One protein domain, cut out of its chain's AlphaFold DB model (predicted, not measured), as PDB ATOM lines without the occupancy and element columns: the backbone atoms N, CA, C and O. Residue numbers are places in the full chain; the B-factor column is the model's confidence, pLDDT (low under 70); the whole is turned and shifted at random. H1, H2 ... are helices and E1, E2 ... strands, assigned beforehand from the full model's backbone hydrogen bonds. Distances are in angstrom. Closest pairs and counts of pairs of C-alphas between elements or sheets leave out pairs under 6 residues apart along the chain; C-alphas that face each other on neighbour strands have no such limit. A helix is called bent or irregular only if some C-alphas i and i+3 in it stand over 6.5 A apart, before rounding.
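This is residues 2 to 13, 40 to 100, 128 to 150 and 188 to 246 of the 1011 residues of the protein "Sperm flagellar 2" of Labeo rohita (UniProt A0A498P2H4). Look first for a small twisted sheet of four strands with H6 over one face and H5b, an arm of the bent helix H5, over the other: three layers, helices on both faces of a sheet. Two helical extensions reach away from this body: H3, H2 and H1 one after another, and arm H5a with H4 packed on it. The 155 printed residues hold six named helices and four named strands, in the order E1 H1 H2 E2 H3 E3 H4 H5 E4 H6; the mixed sheet runs E2 E1 E3 E4, and the class is mixed, helices and strands. The whole is compact, with a radius of gyration of the C-alphas of 17.1 A and spans of 50 by 39 by 28 A.

Find C-alpha 6 at (183.437, 196.322, 273.633), where E1, residues 6 to 10, begins. Beside it in the sheet are E2, residues 78 to 81, and E3, residues 132 to 137, 15.7 A long; E4 is residues 220 to 224. H1 is residues 40 to 51, H2 58 to 70 at 18.2 A, H3 87 to 98 and H4 140 to 150. H5, residues 188 to 216, was assigned as one helix by its hydrogen bonds but is bent, with C-alphas 204 and 207 7.2 A apart: H5a is 188 to 204, 24.2 A long, and H5b 207 to 216. H6, residues 229 to 242, runs 20.2 A to C-alpha 242 at (165.881, 191.497, 270.083).

E1 is antiparallel to E2 (N 80 to O 8, 2.9 A) and to E3 (N 134 to O 7, 2.8 A); E3 and E4 are parallel (N 221 to O 133, 2.8 A). H6 is on the sheet, over E3 and E4, at a height of 9.8 A; H5b is on the opposite face, over E4, at 9.4 A. H3 only just touches H5b, with 3 pairs of C-alphas within 8 A, through Ile 87 alone, 5.8 A from Leu 209 between C-alphas. H2 touches H3, closest C-alphas Ile 62 and Leu 93 at 6.2 A. H1 and H2, a helical hairpin, only just touch, with 3 pairs within 8 A, closest His 42 and Ile 64 at 6.8 A. H4 touches H5a, closest Leu 144 and Arg 192 at 7.0 A. Every O i to N i+4 pair is within hydrogen-bond range in H1, H2, H3, H4, H5a and H6, and 5 of 6 in H5b.

The C-alphas of Thr 52 and Ser 246 are farthest apart, 50.6 A. Three cuts leave gaps between C-alphas 13 and 40 of 28.2 A, 100 and 128 of 11.0 A, and 150 and 188 of 10.3 A. Of the links printed whole, none is long. The printed part's mean pLDDT is 70.4; 51 residues are under 70, among them 2 to 13, with E1 at a mean of 48.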
ATOM      1  N   LEU A   2     186.413 201.314 283.164       40.16
ATOM      2  CA  LEU A   2     187.340 202.445 282.941       40.16
ATOM      3  C   LEU A   2     187.858 202.667 281.500       40.16
ATOM      4  O   LEU A   2     188.897 203.291 281.295       40.16
ATOM      5  N   THR A   3     187.137 202.165 280.502       46.53
ATOM      6  CA  THR A   3     187.318 202.449 279.061       46.53
ATOM      7  C   THR A   3     185.964 202.291 278.365       46.53
ATOM      8  O   THR A   3     185.087 201.640 278.931       46.53
ATOM      9  N   GLN A   4     185.788 202.832 277.151       48.62
ATOM     10  CA  GLN A   4     184.690 202.414 276.265       48.62
ATOM     11  C   GLN A   4     184.770 200.886 276.102       48.62
ATOM     12  O   GLN A   4     185.823 200.355 275.740       48.62
ATOM     13  N   VAL A   5     183.706 200.176 276.483       48.25
ATOM     14  CA  VAL A   5     183.719 198.708 276.551       48.25
ATOM     15  C   VAL A   5     183.159 198.139 275.257       48.25
ATOM     16  O   VAL A   5     182.050 198.486 274.847       48.25
ATOM     17  N   LEU A   6     183.928 197.237 274.648       48.41
ATOM     18  CA  LEU A   6     183.437 196.322 273.633       48.41
ATOM     19  C   LEU A   6     182.979 195.039 274.333       48.41
ATOM     20  O   LEU A   6     183.798 194.348 274.941       48.41
ATOM     21  N   ILE A   7     181.682 194.751 274.257       51.59
ATOM     22  CA  ILE A   7     181.062 193.542 274.796       51.59
ATOM     23  C   ILE A   7     180.685 192.661 273.603       51.59
ATOM     24  O   ILE A   7     179.722 192.938 272.889       51.59
ATOM     25  N   VAL A   8     181.471 191.617 273.355       50.72
ATOM     26  CA  VAL A   8     181.226 190.651 272.272       50.72
ATOM     27  C   VAL A   8     180.431 189.485 272.846       50.72
ATOM     28  O   VAL A   8     180.829 188.916 273.863       50.72
ATOM     29  N   ILE A   9     179.311 189.133 272.215       50.78
ATOM     30  CA  ILE A   9     178.330 188.183 272.748       50.78
ATOM     31  C   ILE A   9     178.061 187.081 271.720       50.78
ATOM     32  O   ILE A   9     177.902 187.346 270.526       50.78
ATOM     33  N   TYR A  10     178.017 185.837 272.201       39.84
ATOM     34  CA  TYR A  10     177.730 184.657 271.390       39.84
ATOM     35  C   TYR A  10     176.638 183.794 272.029       39.84
ATOM     36  O   TYR A  10     176.757 183.361 273.182       39.84
ATOM     37  N   THR A  11     175.587 183.517 271.261       40.56
ATOM     38  CA  THR A  11     174.370 182.818 271.677       40.56
ATOM     39  C   THR A  11     173.919 181.819 270.608       40.56
ATOM     40  O   THR A  11     172.989 182.060 269.845       40.56
ATOM     41  N   SER A  12     174.502 180.617 270.690       30.52
ATOM     42  CA  SER A  12     174.034 179.358 270.084       30.52
ATOM     43  C   SER A  12     174.342 179.086 268.597       30.52
ATOM     44  O   SER A  12     173.448 179.020 267.751       30.52
ATOM     45  N   VAL A  13     175.549 178.556 268.354       29.61
ATOM     46  CA  VAL A  13     175.677 177.306 267.576       29.61
ATOM     47  C   VAL A  13     176.315 176.219 268.441       29.61
ATOM     48  O   VAL A  13     177.315 176.434 269.124       29.61
ATOM     49  N   ALA A  40     197.309 175.138 283.117       75.62
ATOM     50  CA  ALA A  40     198.589 175.218 283.831       75.62
ATOM     51  C   ALA A  40     199.781 175.442 282.880       75.62
ATOM     52  O   ALA A  40     200.695 176.196 283.210       75.62
ATOM     53  N   GLN A  41     199.756 174.844 281.683       81.31
ATOM     54  CA  GLN A  41     200.764 175.070 280.639       81.31
ATOM     55  C   GLN A  41     200.701 176.514 280.107       81.31
ATOM     56  O   GLN A  41     201.724 177.197 280.051       81.31
ATOM     57  N   HIS A  42     199.500 177.011 279.798       81.69
ATOM     58  CA  HIS A  42     199.268 178.397 279.382       81.69
ATOM     59  C   HIS A  42     199.661 179.385 280.490       81.69
ATOM     60  O   HIS A  42     200.365 180.357 280.226       81.69
ATOM     61  N   GLY A  43     199.286 179.106 281.745       80.00
ATOM     62  CA  GLY A  43     199.673 179.915 282.904       80.00
ATOM     63  C   GLY A  43     201.191 180.031 283.072       80.00
ATOM     64  O   GLY A  43     201.697 181.135 283.254       80.00
ATOM     65  N   ALA A  44     201.932 178.927 282.929       81.25
ATOM     66  CA  ALA A  44     203.395 178.940 282.976       81.25
ATOM     67  C   ALA A  44     204.022 179.738 281.811       81.25
ATOM     68  O   ALA A  44     204.990 180.469 282.020       81.25
ATOM     69  N   ALA A  45     203.456 179.651 280.602       79.81
ATOM     70  CA  ALA A  45     203.917 180.421 279.444       79.81
ATOM     71  C   ALA A  45     203.676 181.937 279.607       79.81
ATOM     72  O   ALA A  45     204.563 182.741 279.305       79.81
ATOM     73  N   VAL A  46     202.516 182.335 280.144       83.00
ATOM     74  CA  VAL A  46     202.212 183.736 280.492       83.00
ATOM     75  C   VAL A  46     203.142 184.231 281.601       83.00
ATOM     76  O   VAL A  46     203.737 185.299 281.468       83.00
ATOM     77  N   GLU A  47     203.336 183.446 282.664       79.94
ATOM     78  CA  GLU A  47     204.237 183.806 283.761       79.94
ATOM     79  C   GLU A  47     205.686 183.980 283.268       79.94
ATOM     80  O   GLU A  47     206.369 184.922 283.673       79.94
ATOM     81  N   GLN A  48     206.146 183.137 282.336       80.62
ATOM     82  CA  GLN A  48     207.453 183.281 281.692       80.62
ATOM     83  C   GLN A  48     207.548 184.569 280.857       80.62
ATOM     84  O   GLN A  48     208.551 185.278 280.957       80.62
ATOM     85  N   ALA A  49     206.527 184.903 280.058       78.06
ATOM     86  CA  ALA A  49     206.506 186.140 279.274       78.06
ATOM     87  C   ALA A  49     206.610 187.378 280.185       78.06
ATOM     88  O   ALA A  49     207.531 188.189 280.020       78.06
ATOM     89  N   LEU A  50     205.757 187.447 281.213       79.62
ATOM     90  CA  LEU A  50     205.717 188.536 282.193       79.62
ATOM     91  C   LEU A  50     207.027 188.650 282.991       79.62
ATOM     92  O   LEU A  50     207.576 189.744 283.106       79.62
ATOM     93  N   LYS A  51     207.607 187.530 283.455       78.00
ATOM     94  CA  LYS A  51     208.925 187.510 284.129       78.00
ATOM     95  C   LYS A  51     210.076 187.993 283.240       78.00
ATOM     96  O   LYS A  51     211.098 188.424 283.767       78.00
ATOM     97  N   THR A  52     209.933 187.951 281.911       78.06
ATOM     98  CA  THR A  52     210.910 188.538 280.971       78.06
ATOM     99  C   THR A  52     210.622 189.995 280.590       78.06
ATOM    100  O   THR A  52     211.338 190.545 279.754       78.06
ATOM    101  N   GLY A  53     209.601 190.629 281.180       68.56
ATOM    102  CA  GLY A  53     209.219 192.014 280.884       68.56
ATOM    103  C   GLY A  53     208.646 192.211 279.477       68.56
ATOM    104  O   GLY A  53     208.758 193.300 278.919       68.56
ATOM    105  N   LYS A  54     208.082 191.156 278.877       75.31
ATOM    106  CA  LYS A  54     207.483 191.189 277.536       75.31
ATOM    107  C   LYS A  54     205.962 191.177 277.619       75.31
ATOM    108  O   LYS A  54     205.394 190.566 278.521       75.31
ATOM    109  N   ALA A  55     205.316 191.794 276.630       72.44
ATOM    110  CA  ALA A  55     203.890 191.606 276.394       72.44
ATOM    111  C   ALA A  55     203.577 190.122 276.121       72.44
ATOM    112  O   ALA A  55     204.404 189.391 275.567       72.44
ATOM    113  N   VAL A  56     202.379 189.686 276.515       81.06
ATOM    114  CA  VAL A  56     201.878 188.339 276.215       81.06
ATOM    115  C   VAL A  56     201.569 188.260 274.711       81.06
ATOM    116  O   VAL A  56     200.905 189.164 274.210       81.06
ATOM    117  N   PRO A  57     202.036 187.234 273.970       83.81
ATOM    118  CA  PRO A  57     201.742 187.111 272.541       83.81
ATOM    119  C   PRO A  57     200.247 186.915 272.265       83.81
ATOM    120  O   PRO A  57     199.605 186.111 272.939       83.81
ATOM    121  N   ASP A  58     199.719 187.558 271.221       80.62
ATOM    122  CA  ASP A  58     198.291 187.507 270.865       80.62
ATOM    123  C   ASP A  58     197.780 186.079 270.631       80.62
ATOM    124  O   ASP A  58     196.704 185.722 271.101       80.62
ATOM    125  N   GLN A  59     198.590 185.227 269.990       79.50
ATOM    126  CA  GLN A  59     198.268 183.807 269.811       79.50
ATOM    127  C   GLN A  59     198.040 183.101 271.156       79.50
ATOM    128  O   GLN A  59     197.086 182.347 271.284       79.50
ATOM    129  N   LEU A  60     198.860 183.382 272.177       80.75
ATOM    130  CA  LEU A  60     198.720 182.768 273.502       80.75
ATOM    131  C   LEU A  60     197.485 183.302 274.247       80.75
ATOM    132  O   LEU A  60     196.851 182.549 274.979       80.75
ATOM    133  N   LEU A  61     197.113 184.572 274.044       81.06
ATOM    134  CA  LEU A  61     195.854 185.122 274.561       81.06
ATOM    135  C   LEU A  61     194.643 184.434 273.912       81.06
ATOM    136  O   LEU A  61     193.714 184.041 274.614       81.06
ATOM    137  N   ILE A  62     194.677 184.222 272.596       83.25
ATOM    138  CA  ILE A  62     193.602 183.552 271.853       83.25
ATOM    139  C   ILE A  62     193.529 182.062 272.212       83.25
ATOM    140  O   ILE A  62     192.435 181.557 272.444       83.25
ATOM    141  N   ASP A  63     194.662 181.375 272.367       79.69
ATOM    142  CA  ASP A  63     194.708 179.981 272.826       79.69
ATOM    143  C   ASP A  63     194.120 179.831 274.247       79.69
ATOM    144  O   ASP A  63     193.448 178.841 274.539       79.69
ATOM    145  N   ILE A  64     194.308 180.830 275.124       82.62
ATOM    146  CA  ILE A  64     193.678 180.897 276.456       82.62
ATOM    147  C   ILE A  64     192.167 181.142 276.358       82.62
ATOM    148  O   ILE A  64     191.406 180.448 277.031       82.62
ATOM    149  N   ILE A  65     191.723 182.094 275.532       82.19
ATOM    150  CA  ILE A  65     190.297 182.410 275.336       82.19
ATOM    151  C   ILE A  65     189.553 181.205 274.742       82.19
ATOM    152  O   ILE A  65     188.481 180.836 275.215       82.19
ATOM    153  N   VAL A  66     190.143 180.535 273.753       80.56
ATOM    154  CA  VAL A  66     189.547 179.370 273.092       80.56
ATOM    155  C   VAL A  66     189.564 178.129 273.994       80.56
ATOM    156  O   VAL A  66     188.602 177.361 273.966       80.56
ATOM    157  N   ASP A  67     190.588 177.923 274.835       79.81
ATOM    158  CA  ASP A  67     190.545 176.888 275.885       79.81
ATOM    159  C   ASP A  67     189.461 177.210 276.929       79.81
ATOM    160  O   ASP A  67     188.703 176.322 277.312       79.81
ATOM    161  N   ALA A  68     189.296 178.476 277.332       80.50
ATOM    162  CA  ALA A  68     188.221 178.881 278.239       80.50
ATOM    163  C   ALA A  68     186.826 178.594 277.648       80.50
ATOM    164  O   ALA A  68     186.044 177.889 278.284       80.50
ATOM    165  N   ILE A  69     186.548 179.046 276.417       77.56
ATOM    166  CA  ILE A  69     185.269 178.817 275.715       77.56
ATOM    167  C   ILE A  69     184.967 177.315 275.575       77.56
ATOM    168  O   ILE A  69     183.843 176.887 275.824       77.56
ATOM    169  N   ARG A  70     185.967 176.481 275.256       75.12
ATOM    170  CA  ARG A  70     185.803 175.015 275.132       75.12
ATOM    171  C   ARG A  70     185.457 174.294 276.440       75.12
ATOM    172  O   ARG A  70     185.057 173.133 276.381       75.12
ATOM    173  N   ASN A  71     185.630 174.939 277.593       72.75
ATOM    174  CA  ASN A  71     185.277 174.388 278.905       72.75
ATOM    175  C   ASN A  71     183.916 174.907 279.432       72.75
ATOM    176  O   ASN A  71     183.522 174.546 280.542       72.75
ATOM    177  N   ILE A  72     183.188 175.720 278.655       76.06
ATOM    178  CA  ILE A  72     181.825 176.182 278.969       76.06
ATOM    179  C   ILE A  72     180.800 175.094 278.562       76.06
ATOM    180  O   ILE A  72     180.984 174.448 277.527       76.06
ATOM    181  N   PRO A  73     179.724 174.846 279.342       62.25
ATOM    182  CA  PRO A  73     178.650 173.934 278.944       62.25
ATOM    183  C   PRO A  73     177.967 174.345 277.629       62.25
ATOM    184  O   PRO A  73     177.762 175.528 277.366       62.25
ATOM    185  N   ALA A  74     177.551 173.359 276.831       48.50
ATOM    186  CA  ALA A  74     176.958 173.584 275.505       48.50
ATOM    187  C   ALA A  74     175.627 174.367 275.522       48.50
ATOM    188  O   ALA A  74     175.241 174.924 274.498       48.50
ATOM    189  N   ASP A  75     174.958 174.420 276.676       45.81
ATOM    190  CA  ASP A  75     173.662 175.079 276.880       45.81
ATOM    191  C   ASP A  75     173.803 176.532 277.393       45.81
ATOM    192  O   ASP A  75     172.820 177.151 277.797       45.81
ATOM    193  N   SER A  76     175.026 177.080 277.418       55.06
ATOM    194  CA  SER A  76     175.331 178.427 277.923       55.06
ATOM    195  C   SER A  76     176.128 179.259 276.915       55.06
ATOM    196  O   SER A  76     177.203 178.853 276.475       55.06
ATOM    197  N   GLY A  77     175.603 180.443 276.582       64.38
ATOM    198  CA  GLY A  77     176.320 181.469 275.818       64.38
ATOM    199  C   GLY A  77     177.450 182.117 276.622       64.38
ATOM    200  O   GLY A  77     177.592 181.885 277.826       64.38
ATOM    201  N   TRP A  78     178.258 182.942 275.957       72.31
ATOM    202  CA  TRP A  78     179.402 183.613 276.578       72.31
ATOM    203  C   TRP A  78     179.538 185.072 276.142       72.31
ATOM    204  O   TRP A  78     179.012 185.496 275.113       72.31
ATOM    205  N   ILE A  79     180.260 185.831 276.968       75.88
ATOM    206  CA  ILE A  79     180.547 187.252 276.784       75.88
ATOM    207  C   ILE A  79     182.063 187.449 276.891       75.88
ATOM    208  O   ILE A  79     182.678 186.960 277.842       75.88
ATOM    209  N   LEU A  80     182.658 188.172 275.942       78.31
ATOM    210  CA  LEU A  80     184.019 188.702 276.051       78.31
ATOM    211  C   LEU A  80     183.959 190.208 276.329       78.31
ATOM    212  O   LEU A  80     183.339 190.962 275.581       78.31
ATOM    213  N   ASP A  81     184.626 190.615 277.405       76.94
ATOM    214  CA  ASP A  81     184.843 192.003 277.821       76.94
ATOM    215  C   ASP A  81     186.286 192.405 277.470       76.94
ATOM    216  O   ASP A  81     187.238 191.680 277.776       76.94
ATOM    217  N   GLY A  82     186.454 193.547 276.798       69.19
ATOM    218  CA  GLY A  82     187.766 194.164 276.573       69.19
ATOM    219  C   GLY A  82     188.677 193.448 275.567       69.19
ATOM    220  O   GLY A  82     189.869 193.753 275.508       69.19
ATOM    221  N   PHE A  83     188.147 192.517 274.770       74.62
ATOM    222  CA  PHE A  83     188.864 191.821 273.698       74.62
ATOM    223  C   PHE A  83     187.916 191.553 272.515       74.62
ATOM    224  O   PHE A  83     186.786 191.126 272.758       74.62
ATOM    225  N   PRO A  84     188.339 191.726 271.245       77.06
ATOM    226  CA  PRO A  84     189.673 192.121 270.763       77.06
ATOM    227  C   PRO A  84     189.949 193.636 270.831       77.06
ATOM    228  O   PRO A  84     189.029 194.448 270.837       77.06
ATOM    229  N   LEU A  85     191.234 194.018 270.836       73.12
ATOM    230  CA  LEU A  85     191.714 195.413 270.911       73.12
ATOM    231  C   LEU A  85     192.273 195.967 269.581       73.12
ATOM    232  O   LEU A  85     192.474 197.177 269.454       73.12
ATOM    233  N   ASP A  86     192.513 195.106 268.588       76.81
ATOM    234  CA  ASP A  86     192.916 195.461 267.217       76.81
ATOM    235  C   ASP A  86     192.332 194.462 266.195       76.81
ATOM    236  O   ASP A  86     191.985 193.333 266.557       76.81
ATOM    237  N   ILE A  87     192.254 194.847 264.910       79.12
ATOM    238  CA  ILE A  87     191.803 193.961 263.818       79.12
ATOM    239  C   ILE A  87     192.582 192.642 263.815       79.12
ATOM    240  O   ILE A  87     191.977 191.592 263.610       79.12
ATOM    241  N   SER A  88     193.899 192.665 264.041       78.31
ATOM    242  CA  SER A  88     194.712 191.442 264.005       78.31
ATOM    243  C   SER A  88     194.232 190.401 265.024       78.31
ATOM    244  O   SER A  88     194.113 189.223 264.692       78.31
ATOM    245  N   GLN A  89     193.866 190.836 266.232       80.25
ATOM    246  CA  GLN A  89     193.279 189.980 267.262       80.25
ATOM    247  C   GLN A  89     191.874 189.498 266.877       80.25
ATOM    248  O   GLN A  89     191.577 188.322 267.073       80.25
ATOM    249  N   ALA A  90     191.036 190.360 266.288       76.81
ATOM    250  CA  ALA A  90     189.701 189.982 265.813       76.81
ATOM    251  C   ALA A  90     189.770 188.889 264.729       76.81
ATOM    252  O   ALA A  90     189.145 187.838 264.857       76.81
ATOM    253  N   GLN A  91     190.610 189.087 263.709       77.50
ATOM    254  CA  GLN A  91     190.813 188.130 262.620       77.50
ATOM    255  C   GLN A  91     191.432 186.814 263.103       77.50
ATOM    256  O   GLN A  91     191.055 185.746 262.625       77.50
ATOM    257  N   MET A  92     192.366 186.856 264.061       75.69
ATOM    258  CA  MET A  92     192.927 185.636 264.654       75.69
ATOM    259  C   MET A  92     191.917 184.902 265.555       75.69
ATOM    260  O   MET A  92     191.927 183.671 265.568       75.69
ATOM    261  N   LEU A  93     191.026 185.616 266.254       77.38
ATOM    262  CA  LEU A  93     189.938 185.018 267.037       77.38
ATOM    263  C   LEU A  93     188.931 184.312 266.120       77.38
ATOM    264  O   LEU A  93     188.653 183.132 266.321       77.38
ATOM    265  N   GLU A  94     188.454 184.976 265.062       73.44
ATOM    266  CA  GLU A  94     187.573 184.343 264.072       73.44
ATOM    267  C   GLU A  94     188.238 183.147 263.388       73.44
ATOM    268  O   GLU A  94     187.624 182.091 263.250       73.44
ATOM    269  N   LYS A  95     189.520 183.257 263.023       75.94
ATOM    270  CA  LYS A  95     190.296 182.139 262.472       75.94
ATOM    271  C   LYS A  95     190.399 180.961 263.449       75.94
ATOM    272  O   LYS A  95     190.410 179.815 263.002       75.94
ATOM    273  N   ALA A  96     190.457 181.208 264.758       70.12
ATOM    274  CA  ALA A  96     190.512 180.163 265.782       70.12
ATOM    275  C   ALA A  96     189.139 179.535 266.108       70.12
ATOM    276  O   ALA A  96     189.095 178.392 266.574       70.12
ATOM    277  N   LEU A  97     188.038 180.250 265.844       69.19
ATOM    278  CA  LEU A  97     186.658 179.777 266.014       69.19
ATOM    279  C   LEU A  97     186.118 179.076 264.749       69.19
ATOM    280  O   LEU A  97     185.657 177.938 264.838       69.19
ATOM    281  N   ASN A  98     186.237 179.709 263.575       62.19
ATOM    282  CA  ASN A  98     185.687 179.239 262.293       62.19
ATOM    283  C   ASN A  98     186.686 178.436 261.432       62.19
ATOM    284  O   ASN A  98     186.271 177.568 260.665       62.19
ATOM    285  N   GLY A  99     187.998 178.677 261.560       53.34
ATOM    286  CA  GLY A  99     189.048 177.881 260.898       53.34
ATOM    287  C   GLY A  99     189.570 178.384 259.541       53.34
ATOM    288  O   GLY A  99     190.344 177.669 258.902       53.34
ATOM    289  N   THR A 100     189.188 179.582 259.088       42.28
ATOM    290  CA  THR A 100     189.544 180.154 257.768       42.28
ATOM    291  C   THR A 100     190.335 181.466 257.865       42.28
ATOM    292  O   THR A 100     190.287 182.162 258.875       42.28
ATOM    293  N   ALA A 128     179.955 185.721 260.156       54.09
ATOM    294  CA  ALA A 128     180.903 185.999 261.230       54.09
ATOM    295  C   ALA A 128     180.961 184.842 262.247       54.09
ATOM    296  O   ALA A 128     180.053 184.014 262.329       54.09
ATOM    297  N   ALA A 129     182.028 184.786 263.044       58.78
ATOM    298  CA  ALA A 129     182.154 183.840 264.159       58.78
ATOM    299  C   ALA A 129     181.376 184.269 265.422       58.78
ATOM    300  O   ALA A 129     181.452 183.593 266.447       58.78
ATOM    301  N   LEU A 130     180.708 185.423 265.367       69.25
ATOM    302  CA  LEU A 130     180.159 186.177 266.491       69.25
ATOM    303  C   LEU A 130     178.753 186.662 266.119       69.25
ATOM    304  O   LEU A 130     178.564 187.147 265.004       69.25
ATOM    305  N   ASP A 131     177.796 186.558 267.041       64.25
ATOM    306  CA  ASP A 131     176.392 186.887 266.753       64.25
ATOM    307  C   ASP A 131     176.098 188.379 266.977       64.25
ATOM    308  O   ASP A 131     175.355 188.993 266.212       64.25
ATOM    309  N   LEU A 132     176.704 188.978 268.012       72.50
ATOM    310  CA  LEU A 132     176.456 190.359 268.425       72.50
ATOM    311  C   LEU A 132     177.718 191.014 269.007       72.50
ATOM    312  O   LEU A 132     178.466 190.410 269.778       72.50
ATOM    313  N   VAL A 133     177.929 192.290 268.686       74.94
ATOM    314  CA  VAL A 133     178.993 193.128 269.248       74.94
ATOM    315  C   VAL A 133     178.383 194.435 269.747       74.94
ATOM    316  O   VAL A 133     177.909 195.244 268.954       74.94
ATOM    317  N   VAL A 134     178.405 194.662 271.060       76.56
ATOM    318  CA  VAL A 134     177.868 195.876 271.688       76.56
ATOM    319  C   VAL A 134     179.011 196.825 272.050       76.56
ATOM    320  O   VAL A 134     179.918 196.458 272.797       76.56
ATOM    321  N   LEU A 135     178.961 198.059 271.547       79.88
ATOM    322  CA  LEU A 135     179.812 199.161 272.001       79.88
ATOM    323  C   LEU A 135     179.057 200.001 273.036       79.88
ATOM    324  O   LEU A 135     177.992 200.538 272.723       79.88
ATOM    325  N   LEU A 136     179.643 200.178 274.221       80.50
ATOM    326  CA  LEU A 136     179.187 201.175 275.193       80.50
ATOM    327  C   LEU A 136     179.820 202.538 274.881       80.50
ATOM    328  O   LEU A 136     180.998 202.765 275.166       80.50
ATOM    329  N   ASP A 137     179.036 203.428 274.275       76.25
ATOM    330  CA  ASP A 137     179.476 204.752 273.829       76.25
ATOM    331  C   ASP A 137     179.485 205.750 275.002       76.25
ATOM    332  O   ASP A 137     178.493 205.897 275.724       76.25
ATOM    333  N   LEU A 138     180.628 206.405 275.212       77.44
ATOM    334  CA  LEU A 138     180.933 207.284 276.346       77.44
ATOM    335  C   LEU A 138     181.825 208.434 275.891       77.44
ATOM    336  O   LEU A 138     182.754 208.224 275.111       77.44
ATOM    337  N   SER A 139     181.617 209.624 276.453       78.00
ATOM    338  CA  SER A 139     182.507 210.762 276.217       78.00
ATOM    339  C   SER A 139     183.836 210.619 276.973       78.00
ATOM    340  O   SER A 139     183.868 210.221 278.141       78.00
ATOM    341  N   ASP A 140     184.946 210.995 276.329       76.25
ATOM    342  CA  ASP A 140     186.291 210.978 276.928       76.25
ATOM    343  C   ASP A 140     186.361 211.784 278.243       76.25
ATOM    344  O   ASP A 140     187.100 211.426 279.161       76.25
ATOM    345  N   GLU A 141     185.570 212.858 278.356       73.50
ATOM    346  CA  GLU A 141     185.476 213.691 279.561       73.50
ATOM    347  C   GLU A 141     184.882 212.902 280.740       73.50
ATOM    348  O   GLU A 141     185.491 212.853 281.809       73.50
ATOM    349  N   GLN A 142     183.772 212.186 280.526       71.56
ATOM    350  CA  GLN A 142     183.148 211.343 281.552       71.56
ATOM    351  C   GLN A 142     183.965 210.095 281.887       71.56
ATOM    352  O   GLN A 142     183.972 209.665 283.039       71.56
ATOM    353  N   VAL A 143     184.691 209.515 280.923       71.25
ATOM    354  CA  VAL A 143     185.638 208.421 281.208       71.25
ATOM    355  C   VAL A 143     186.725 208.902 282.176       71.25
ATOM    356  O   VAL A 143     187.087 208.171 283.098       71.25
ATOM    357  N   LEU A 144     187.208 210.142 282.026       71.75
ATOM    358  CA  LEU A 144     188.199 210.753 282.922       71.75
ATOM    359  C   LEU A 144     187.615 211.260 284.253       71.75
ATOM    360  O   LEU A 144     188.355 211.363 285.229       71.75
ATOM    361  N   GLU A 145     186.322 211.568 284.314       69.69
ATOM    362  CA  GLU A 145     185.620 211.936 285.549       69.69
ATOM    363  C   GLU A 145     185.325 210.696 286.408       69.69
ATOM    364  O   GLU A 145     185.782 210.614 287.549       69.69
ATOM    365  N   ARG A 146     184.695 209.663 285.822       71.81
ATOM    366  CA  ARG A 146     184.487 208.347 286.459       71.81
ATOM    367  C   ARG A 146     185.819 207.730 286.924       71.81
ATOM    368  O   ARG A 146     185.859 207.066 287.958       71.81
ATOM    369  N   ALA A 147     186.920 208.002 286.213       65.06
ATOM    370  CA  ALA A 147     188.276 207.634 286.623       65.06
ATOM    371  C   ALA A 147     188.755 208.300 287.915       65.06
ATOM    372  O   ALA A 147     189.359 207.632 288.752       65.06
ATOM    373  N   ALA A 148     188.541 209.611 288.046       63.47
ATOM    374  CA  ALA A 148     189.018 210.376 289.190       63.47
ATOM    375  C   ALA A 148     188.291 209.939 290.467       63.47
ATOM    376  O   ALA A 148     188.937 209.669 291.473       63.47
ATOM    377  N   HIS A 149     186.968 209.757 290.399       62.06
ATOM    378  CA  HIS A 149     186.187 209.250 291.527       62.06
ATOM    379  C   HIS A 149     186.633 207.845 291.964       62.06
ATOM    380  O   HIS A 149     186.884 207.632 293.147       62.06
ATOM    381  N   GLN A 150     186.867 206.919 291.023       54.78
ATOM    382  CA  GLN A 150     187.321 205.561 291.360       54.78
ATOM    383  C   GLN A 150     188.738 205.508 291.988       54.78
ATOM    384  O   GLN A 150     189.117 204.477 292.538       54.78
ATOM    385  N   GLU A 188     197.272 210.448 291.366       54.66
ATOM    386  CA  GLU A 188     196.129 210.924 290.563       54.66
ATOM    387  C   GLU A 188     196.578 211.354 289.158       54.66
ATOM    388  O   GLU A 188     195.989 210.969 288.144       54.66
ATOM    389  N   ASN A 189     197.663 212.132 289.072       59.16
ATOM    390  CA  ASN A 189     198.207 212.567 287.790       59.16
ATOM    391  C   ASN A 189     198.796 211.413 286.971       59.16
ATOM    392  O   ASN A 189     198.762 211.484 285.742       59.16
ATOM    393  N   LEU A 190     199.358 210.378 287.600       58.38
ATOM    394  CA  LEU A 190     199.877 209.200 286.904       58.38
ATOM    395  C   LEU A 190     198.732 208.339 286.356       58.38
ATOM    396  O   LEU A 190     198.735 208.033 285.163       58.38
ATOM    397  N   GLY A 191     197.724 208.038 287.179       61.03
ATOM    398  CA  GLY A 191     196.519 207.311 286.779       61.03
ATOM    399  C   GLY A 191     195.764 208.032 285.662       61.03
ATOM    400  O   GLY A 191     195.486 207.440 284.619       61.03
ATOM    401  N   ARG A 192     195.540 209.347 285.796       66.19
ATOM    402  CA  ARG A 192     194.886 210.162 284.759       66.19
ATOM    403  C   ARG A 192     195.658 210.150 283.435       66.19
ATOM    404  O   ARG A 192     195.041 209.992 282.386       66.19
ATOM    405  N   LYS A 193     196.997 210.233 283.461       67.38
ATOM    406  CA  LYS A 193     197.844 210.107 282.253       67.38
ATOM    407  C   LYS A 193     197.800 208.698 281.655       67.38
ATOM    408  O   LYS A 193     197.760 208.559 280.436       67.38
ATOM    409  N   GLN A 194     197.777 207.656 282.486       67.25
ATOM    410  CA  GLN A 194     197.668 206.266 282.039       67.25
ATOM    411  C   GLN A 194     196.311 205.995 281.369       67.25
ATOM    412  O   GLN A 194     196.253 205.316 280.345       67.25
ATOM    413  N   ILE A 195     195.229 206.573 281.892       69.81
ATOM    414  CA  ILE A 195     193.878 206.459 281.328       69.81
ATOM    415  C   ILE A 195     193.762 207.286 280.041       69.81
ATOM    416  O   ILE A 195     193.285 206.759 279.041       69.81
ATOM    417  N   GLN A 196     194.313 208.505 279.990       71.94
ATOM    418  CA  GLN A 196     194.435 209.276 278.741       71.94
ATOM    419  C   GLN A 196     195.217 208.515 277.657       71.94
ATOM    420  O   GLN A 196     194.811 208.507 276.497       71.94
ATOM    421  N   HIS A 197     196.293 207.809 278.019       71.50
ATOM    422  CA  HIS A 197     197.031 206.951 277.087       71.50
ATOM    423  C   HIS A 197     196.200 205.738 276.621       71.50
ATOM    424  O   HIS A 197     196.335 205.311 275.473       71.50
ATOM    425  N   ARG A 198     195.325 205.176 277.467       71.88
ATOM    426  CA  ARG A 198     194.394 204.103 277.066       71.88
ATOM    427  C   ARG A 198     193.298 204.610 276.126       71.88
ATOM    428  O   ARG A 198     193.032 203.943 275.134       71.88
ATOM    429  N   VAL A 199     192.722 205.782 276.394       73.94
ATOM    430  CA  VAL A 199     191.722 206.430 275.525       73.94
ATOM    431  C   VAL A 199     192.333 206.790 274.165       73.94
ATOM    432  O   VAL A 199     191.765 206.448 273.134       73.94
ATOM    433  N   SER A 200     193.545 207.359 274.133       74.44
ATOM    434  CA  SER A 200     194.276 207.586 272.873       74.44
ATOM    435  C   SER A 200     194.521 206.281 272.107       74.44
ATOM    436  O   SER A 200     194.282 206.226 270.905       74.44
ATOM    437  N   GLY A 201     194.952 205.219 272.799       73.50
ATOM    438  CA  GLY A 201     195.174 203.908 272.184       73.50
ATOM    439  C   GLY A 201     193.899 203.274 271.618       73.50
ATOM    440  O   GLY A 201     193.966 202.621 270.582       73.50
ATOM    441  N   PHE A 202     192.743 203.509 272.249       76.19
ATOM    442  CA  PHE A 202     191.441 203.111 271.712       76.19
ATOM    443  C   PHE A 202     191.100 203.904 270.444       76.19
ATOM    444  O   PHE A 202     190.789 203.294 269.426       76.19
ATOM    445  N   HIS A 203     191.243 205.234 270.435       76.25
ATOM    446  CA  HIS A 203     190.991 206.045 269.230       76.25
ATOM    447  C   HIS A 203     191.907 205.684 268.039       76.25
ATOM    448  O   HIS A 203     191.495 205.823 266.887       76.25
ATOM    449  N   ASP A 204     193.114 205.157 268.284       77.44
ATOM    450  CA  ASP A 204     194.049 204.688 267.244       77.44
ATOM    451  C   ASP A 204     193.688 203.310 266.620       77.44
ATOM    452  O   ASP A 204     194.101 203.002 265.484       77.44
ATOM    453  N   THR A 205     192.927 202.456 267.324       77.06
ATOM    454  CA  THR A 205     192.520 201.112 266.843       77.06
ATOM    455  C   THR A 205     191.024 200.977 266.557       77.06
ATOM    456  O   THR A 205     190.651 200.283 265.608       77.06
ATOM    457  N   TRP A 206     190.158 201.680 267.287       81.75
ATOM    458  CA  TRP A 206     188.706 201.539 267.196       81.75
ATOM    459  C   TRP A 206     188.111 201.855 265.812       81.75
ATOM    460  O   TRP A 206     187.347 201.026 265.325       81.75
ATOM    461  N   PRO A 207     188.488 202.930 265.083       80.06
ATOM    462  CA  PRO A 207     187.914 203.214 263.758       80.06
ATOM    463  C   PRO A 207     188.157 202.110 262.714       80.06
ATOM    464  O   PRO A 207     187.484 202.058 261.685       80.06
ATOM    465  N   LYS A 208     189.131 201.226 262.968       78.94
ATOM    466  CA  LYS A 208     189.398 200.026 262.167       78.94
ATOM    467  C   LYS A 208     188.455 198.878 262.560       78.94
ATOM    468  O   LYS A 208     187.883 198.244 261.677       78.94
ATOM    469  N   LEU A 209     188.264 198.644 263.862       77.75
ATOM    470  CA  LEU A 209     187.350 197.630 264.407       77.75
ATOM    471  C   LEU A 209     185.873 197.958 264.145       77.75
ATOM    472  O   LEU A 209     185.125 197.076 263.737       77.75
ATOM    473  N   GLU A 210     185.469 199.225 264.286       79.31
ATOM    474  CA  GLU A 210     184.121 199.705 263.947       79.31
ATOM    475  C   GLU A 210     183.761 199.361 262.500       79.31
ATOM    476  O   GLU A 210     182.663 198.891 262.219       79.31
ATOM    477  N   LYS A 211     184.718 199.527 261.580       78.44
ATOM    478  CA  LYS A 211     184.522 199.187 260.173       78.44
ATOM    479  C   LYS A 211     184.453 197.675 259.921       78.44
ATOM    480  O   LYS A 211     183.754 197.249 259.007       78.44
ATOM    481  N   TRP A 212     185.160 196.866 260.708       76.94
ATOM    482  CA  TRP A 212     185.085 195.407 260.611       76.94
ATOM    483  C   TRP A 212     183.707 194.906 261.079       76.94
ATOM    484  O   TRP A 212     182.946 194.354 260.285       76.94
ATOM    485  N   PHE A 213     183.331 195.191 262.330       77.25
ATOM    486  CA  PHE A 213     182.066 194.719 262.911       77.25
ATOM    487  C   PHE A 213     180.817 195.406 262.324       77.25
ATOM    488  O   PHE A 213     179.741 194.807 262.298       77.25
ATOM    489  N   GLY A 214     180.956 196.643 261.834       75.81
ATOM    490  CA  GLY A 214     179.933 197.397 261.107       75.81
ATOM    491  C   GLY A 214     179.866 197.021 259.623       75.81
ATOM    492  O   GLY A 214     179.109 196.128 259.254       75.81
ATOM    493  N   ASP A 215     180.649 197.692 258.768       68.94
ATOM    494  CA  ASP A 215     180.545 197.594 257.296       68.94
ATOM    495  C   ASP A 215     180.709 196.168 256.732       68.94
ATOM    496  O   ASP A 215     180.180 195.884 255.654       68.94
ATOM    497  N   GLN A 216     181.494 195.299 257.383       60.56
ATOM    498  CA  GLN A 216     181.872 193.990 256.824       60.56
ATOM    499  C   GLN A 216     181.124 192.805 257.444       60.56
ATOM    500  O   GLN A 216     180.903 191.816 256.748       60.56
ATOM    501  N   GLN A 217     180.715 192.907 258.713       63.31
ATOM    502  CA  GLN A 217     180.012 191.834 259.429       63.31
ATOM    503  C   GLN A 217     178.570 192.182 259.823       63.31
ATOM    504  O   GLN A 217     177.757 191.274 259.959       63.31
ATOM    505  N   ASN A 218     178.224 193.470 259.946       69.69
ATOM    506  CA  ASN A 218     176.891 193.962 260.318       69.69
ATOM    507  C   ASN A 218     176.357 193.357 261.642       69.69
ATOM    508  O   ASN A 218     175.180 193.017 261.749       69.69
ATOM    509  N   ILE A 219     177.226 193.241 262.651       72.31
ATOM    510  CA  ILE A 219     176.900 192.742 264.007       72.31
ATOM    511  C   ILE A 219     177.115 193.793 265.112       72.31
ATOM    512  O   ILE A 219     176.905 193.510 266.290       72.31
ATOM    513  N   LEU A 220     177.547 195.006 264.750       75.25
ATOM    514  CA  LEU A 220     177.825 196.094 265.690       75.25
ATOM    515  C   LEU A 220     176.563 196.886 266.069       75.25
ATOM    516  O   LEU A 220     175.972 197.560 265.225       75.25
ATOM    517  N   VAL A 221     176.234 196.909 267.362       77.19
ATOM    518  CA  VAL A 221     175.217 197.785 267.962       77.19
ATOM    519  C   VAL A 221     175.895 198.774 268.913       77.19
ATOM    520  O   VAL A 221     176.712 198.388 269.748       77.19
ATOM    521  N   LYS A 222     175.566 200.067 268.804       76.75
ATOM    522  CA  LYS A 222     176.047 201.111 269.725       76.75
ATOM    523  C   LYS A 222     174.972 201.433 270.760       76.75
ATOM    524  O   LYS A 222     173.836 201.714 270.385       76.75
ATOM    525  N   VAL A 223     175.339 201.428 272.040       78.06
ATOM    526  CA  VAL A 223     174.463 201.775 273.167       78.06
ATOM    527  C   VAL A 223     175.078 202.947 273.927       78.06
ATOM    528  O   VAL A 223     176.211 202.862 274.393       78.06
ATOM    529  N   THR A 224     174.332 204.042 274.063       76.88
ATOM    530  CA  THR A 224     174.773 205.226 274.810       76.88
ATOM    531  C   THR A 224     174.839 204.915 276.307       76.88
ATOM    532  O   THR A 224     173.826 204.551 276.902       76.88
ATOM    533  N   ALA A 225     176.012 205.083 276.918       73.44
ATOM    534  CA  ALA A 225     176.262 204.849 278.346       73.44
ATOM    535  C   ALA A 225     176.448 206.150 279.164       73.44
ATOM    536  O   ALA A 225     176.816 206.119 280.345       73.44
ATOM    537  N   ASP A 226     176.149 207.296 278.543       72.62
ATOM    538  CA  ASP A 226     175.879 208.591 279.184       72.62
ATOM    539  C   ASP A 226     174.445 208.623 279.764       72.62
ATOM    540  O   ASP A 226     173.585 209.404 279.360       72.62
ATOM    541  N   VAL A 227     174.171 207.662 280.649       77.12
ATOM    542  CA  VAL A 227     172.930 207.464 281.413       77.12
ATOM    543  C   VAL A 227     173.277 206.804 282.758       77.12
ATOM    544  O   VAL A 227     174.420 206.389 282.976       77.12
ATOM    545  N   ASP A 228     172.303 206.700 283.658       78.62
ATOM    546  CA  ASP A 228     172.387 205.894 284.881       78.62
ATOM    547  C   ASP A 228     172.495 204.379 284.606       78.62
ATOM    548  O   ASP A 228     172.213 203.890 283.508       78.62
ATOM    549  N   GLU A 229     172.927 203.627 285.621       74.75
ATOM    550  CA  GLU A 229     173.229 202.194 285.510       74.75
ATOM    551  C   GLU A 229     171.981 201.339 285.230       74.75
ATOM    552  O   GLU A 229     172.044 200.434 284.397       74.75
ATOM    553  N   ASP A 230     170.832 201.675 285.827       73.50
ATOM    554  CA  ASP A 230     169.557 200.983 285.590       73.50
ATOM    555  C   ASP A 230     169.058 201.182 284.147       73.50
ATOM    556  O   ASP A 230     168.632 200.229 283.479       73.50
ATOM    557  N   THR A 231     169.152 202.410 283.624       75.00
ATOM    558  CA  THR A 231     168.805 202.737 282.232       75.00
ATOM    559  C   THR A 231     169.771 202.073 281.250       75.00
ATOM    560  O   THR A 231     169.333 201.512 280.242       75.00
ATOM    561  N   LEU A 232     171.074 202.053 281.551       77.38
ATOM    562  CA  LEU A 232     172.068 201.359 280.729       77.38
ATOM    563  C   LEU A 232     171.811 199.846 280.682       77.38
ATOM    564  O   LEU A 232     171.764 199.265 279.596       77.38
ATOM    565  N   PHE A 233     171.584 199.223 281.841       74.31
ATOM    566  CA  PHE A 233     171.212 197.813 281.946       74.31
ATOM    567  C   PHE A 233     169.937 197.504 281.151       74.31
ATOM    568  O   PHE A 233     169.900 196.532 280.397       74.31
ATOM    569  N   SER A 234     168.916 198.359 281.251       75.94
ATOM    570  CA  SER A 234     167.659 198.211 280.506       75.94
ATOM    571  C   SER A 234     167.868 198.272 278.989       75.94
ATOM    572  O   SER A 234     167.318 197.442 278.262       75.94
ATOM    573  N   ASN A 235     168.707 199.195 278.510       75.75
ATOM    574  CA  ASN A 235     169.033 199.328 277.089       75.75
ATOM    575  C   ASN A 235     169.798 198.102 276.560       75.75
ATOM    576  O   ASN A 235     169.419 197.533 275.535       75.75
ATOM    577  N   VAL A 236     170.836 197.649 277.275       74.94
ATOM    578  CA  VAL A 236     171.615 196.454 276.897       74.94
ATOM    579  C   VAL A 236     170.739 195.196 276.922       74.94
ATOM    580  O   VAL A 236     170.823 194.368 276.016       74.94
ATOM    581  N   LYS A 237     169.839 195.075 277.906       75.12
ATOM    582  CA  LYS A 237     168.867 193.978 277.986       75.12
ATOM    583  C   LYS A 237     167.917 193.949 276.784       75.12
ATOM    584  O   LYS A 237     167.641 192.863 276.282       75.12
ATOM    585  N   MET A 238     167.422 195.097 276.312       71.00
ATOM    586  CA  MET A 238     166.567 195.135 275.119       71.00
ATOM    587  C   MET A 238     167.302 194.653 273.864       71.00
ATOM    588  O   MET A 238     166.761 193.823 273.141       71.00
ATOM    589  N   VAL A 239     168.539 195.109 273.643       71.06
ATOM    590  CA  VAL A 239     169.375 194.669 272.508       71.06
ATOM    591  C   VAL A 239     169.647 193.158 272.562       71.06
ATOM    592  O   VAL A 239     169.652 192.493 271.531       71.06
ATOM    593  N   LEU A 240     169.826 192.599 273.762       68.31
ATOM    594  CA  LEU A 240     169.986 191.157 273.963       68.31
ATOM    595  C   LEU A 240     168.719 190.343 273.666       68.31
ATOM    596  O   LEU A 240     168.832 189.233 273.162       68.31
ATOM    597  N   MET A 241     167.530 190.865 273.979       63.56
ATOM    598  CA  MET A 241     166.267 190.166 273.698       63.56
ATOM    599  C   MET A 241     165.936 190.176 272.198       63.56
ATOM    600  O   MET A 241     165.655 189.121 271.638       63.56
ATOM    601  N   ASP A 242     166.087 191.328 271.535       63.47
ATOM    602  CA  ASP A 242     165.881 191.497 270.083       63.47
ATOM    603  C   ASP A 242     166.774 190.554 269.247       63.47
ATOM    604  O   ASP A 242     166.362 190.046 268.208       63.47
ATOM    605  N   ALA A 243     167.980 190.241 269.741       61.38
ATOM    606  CA  ALA A 243     168.904 189.288 269.123       61.38
ATOM    607  C   ALA A 243     168.580 187.797 269.389       61.38
ATOM    608  O   ALA A 243     169.180 186.926 268.759       61.38
ATOM    609  N   MET A 244     167.676 187.484 270.326       55.75
ATOM    610  CA  MET A 244     167.333 186.109 270.728       55.75
ATOM    611  C   MET A 244     165.977 185.623 270.200       55.75
ATOM    612  O   MET A 244     165.768 184.409 270.099       55.75
ATOM    613  N   ASP A 245     165.055 186.532 269.881       54.12
ATOM    614  CA  ASP A 245     163.699 186.165 269.482       54.12
ATOM    615  C   ASP A 245     163.642 185.624 268.042       54.12
ATOM    616  O   ASP A 245     164.163 186.199 267.086       54.12
ATOM    617  N   SER A 246     162.965 184.485 267.875       56.97
ATOM    618  CA  SER A 246     162.627 183.933 266.561       56.97
ATOM    619  C   SER A 246     161.124 183.684 266.479       56.97
ATOM    620  O   SER A 246     160.526 183.116 267.388       56.97
TER     621      SER A 246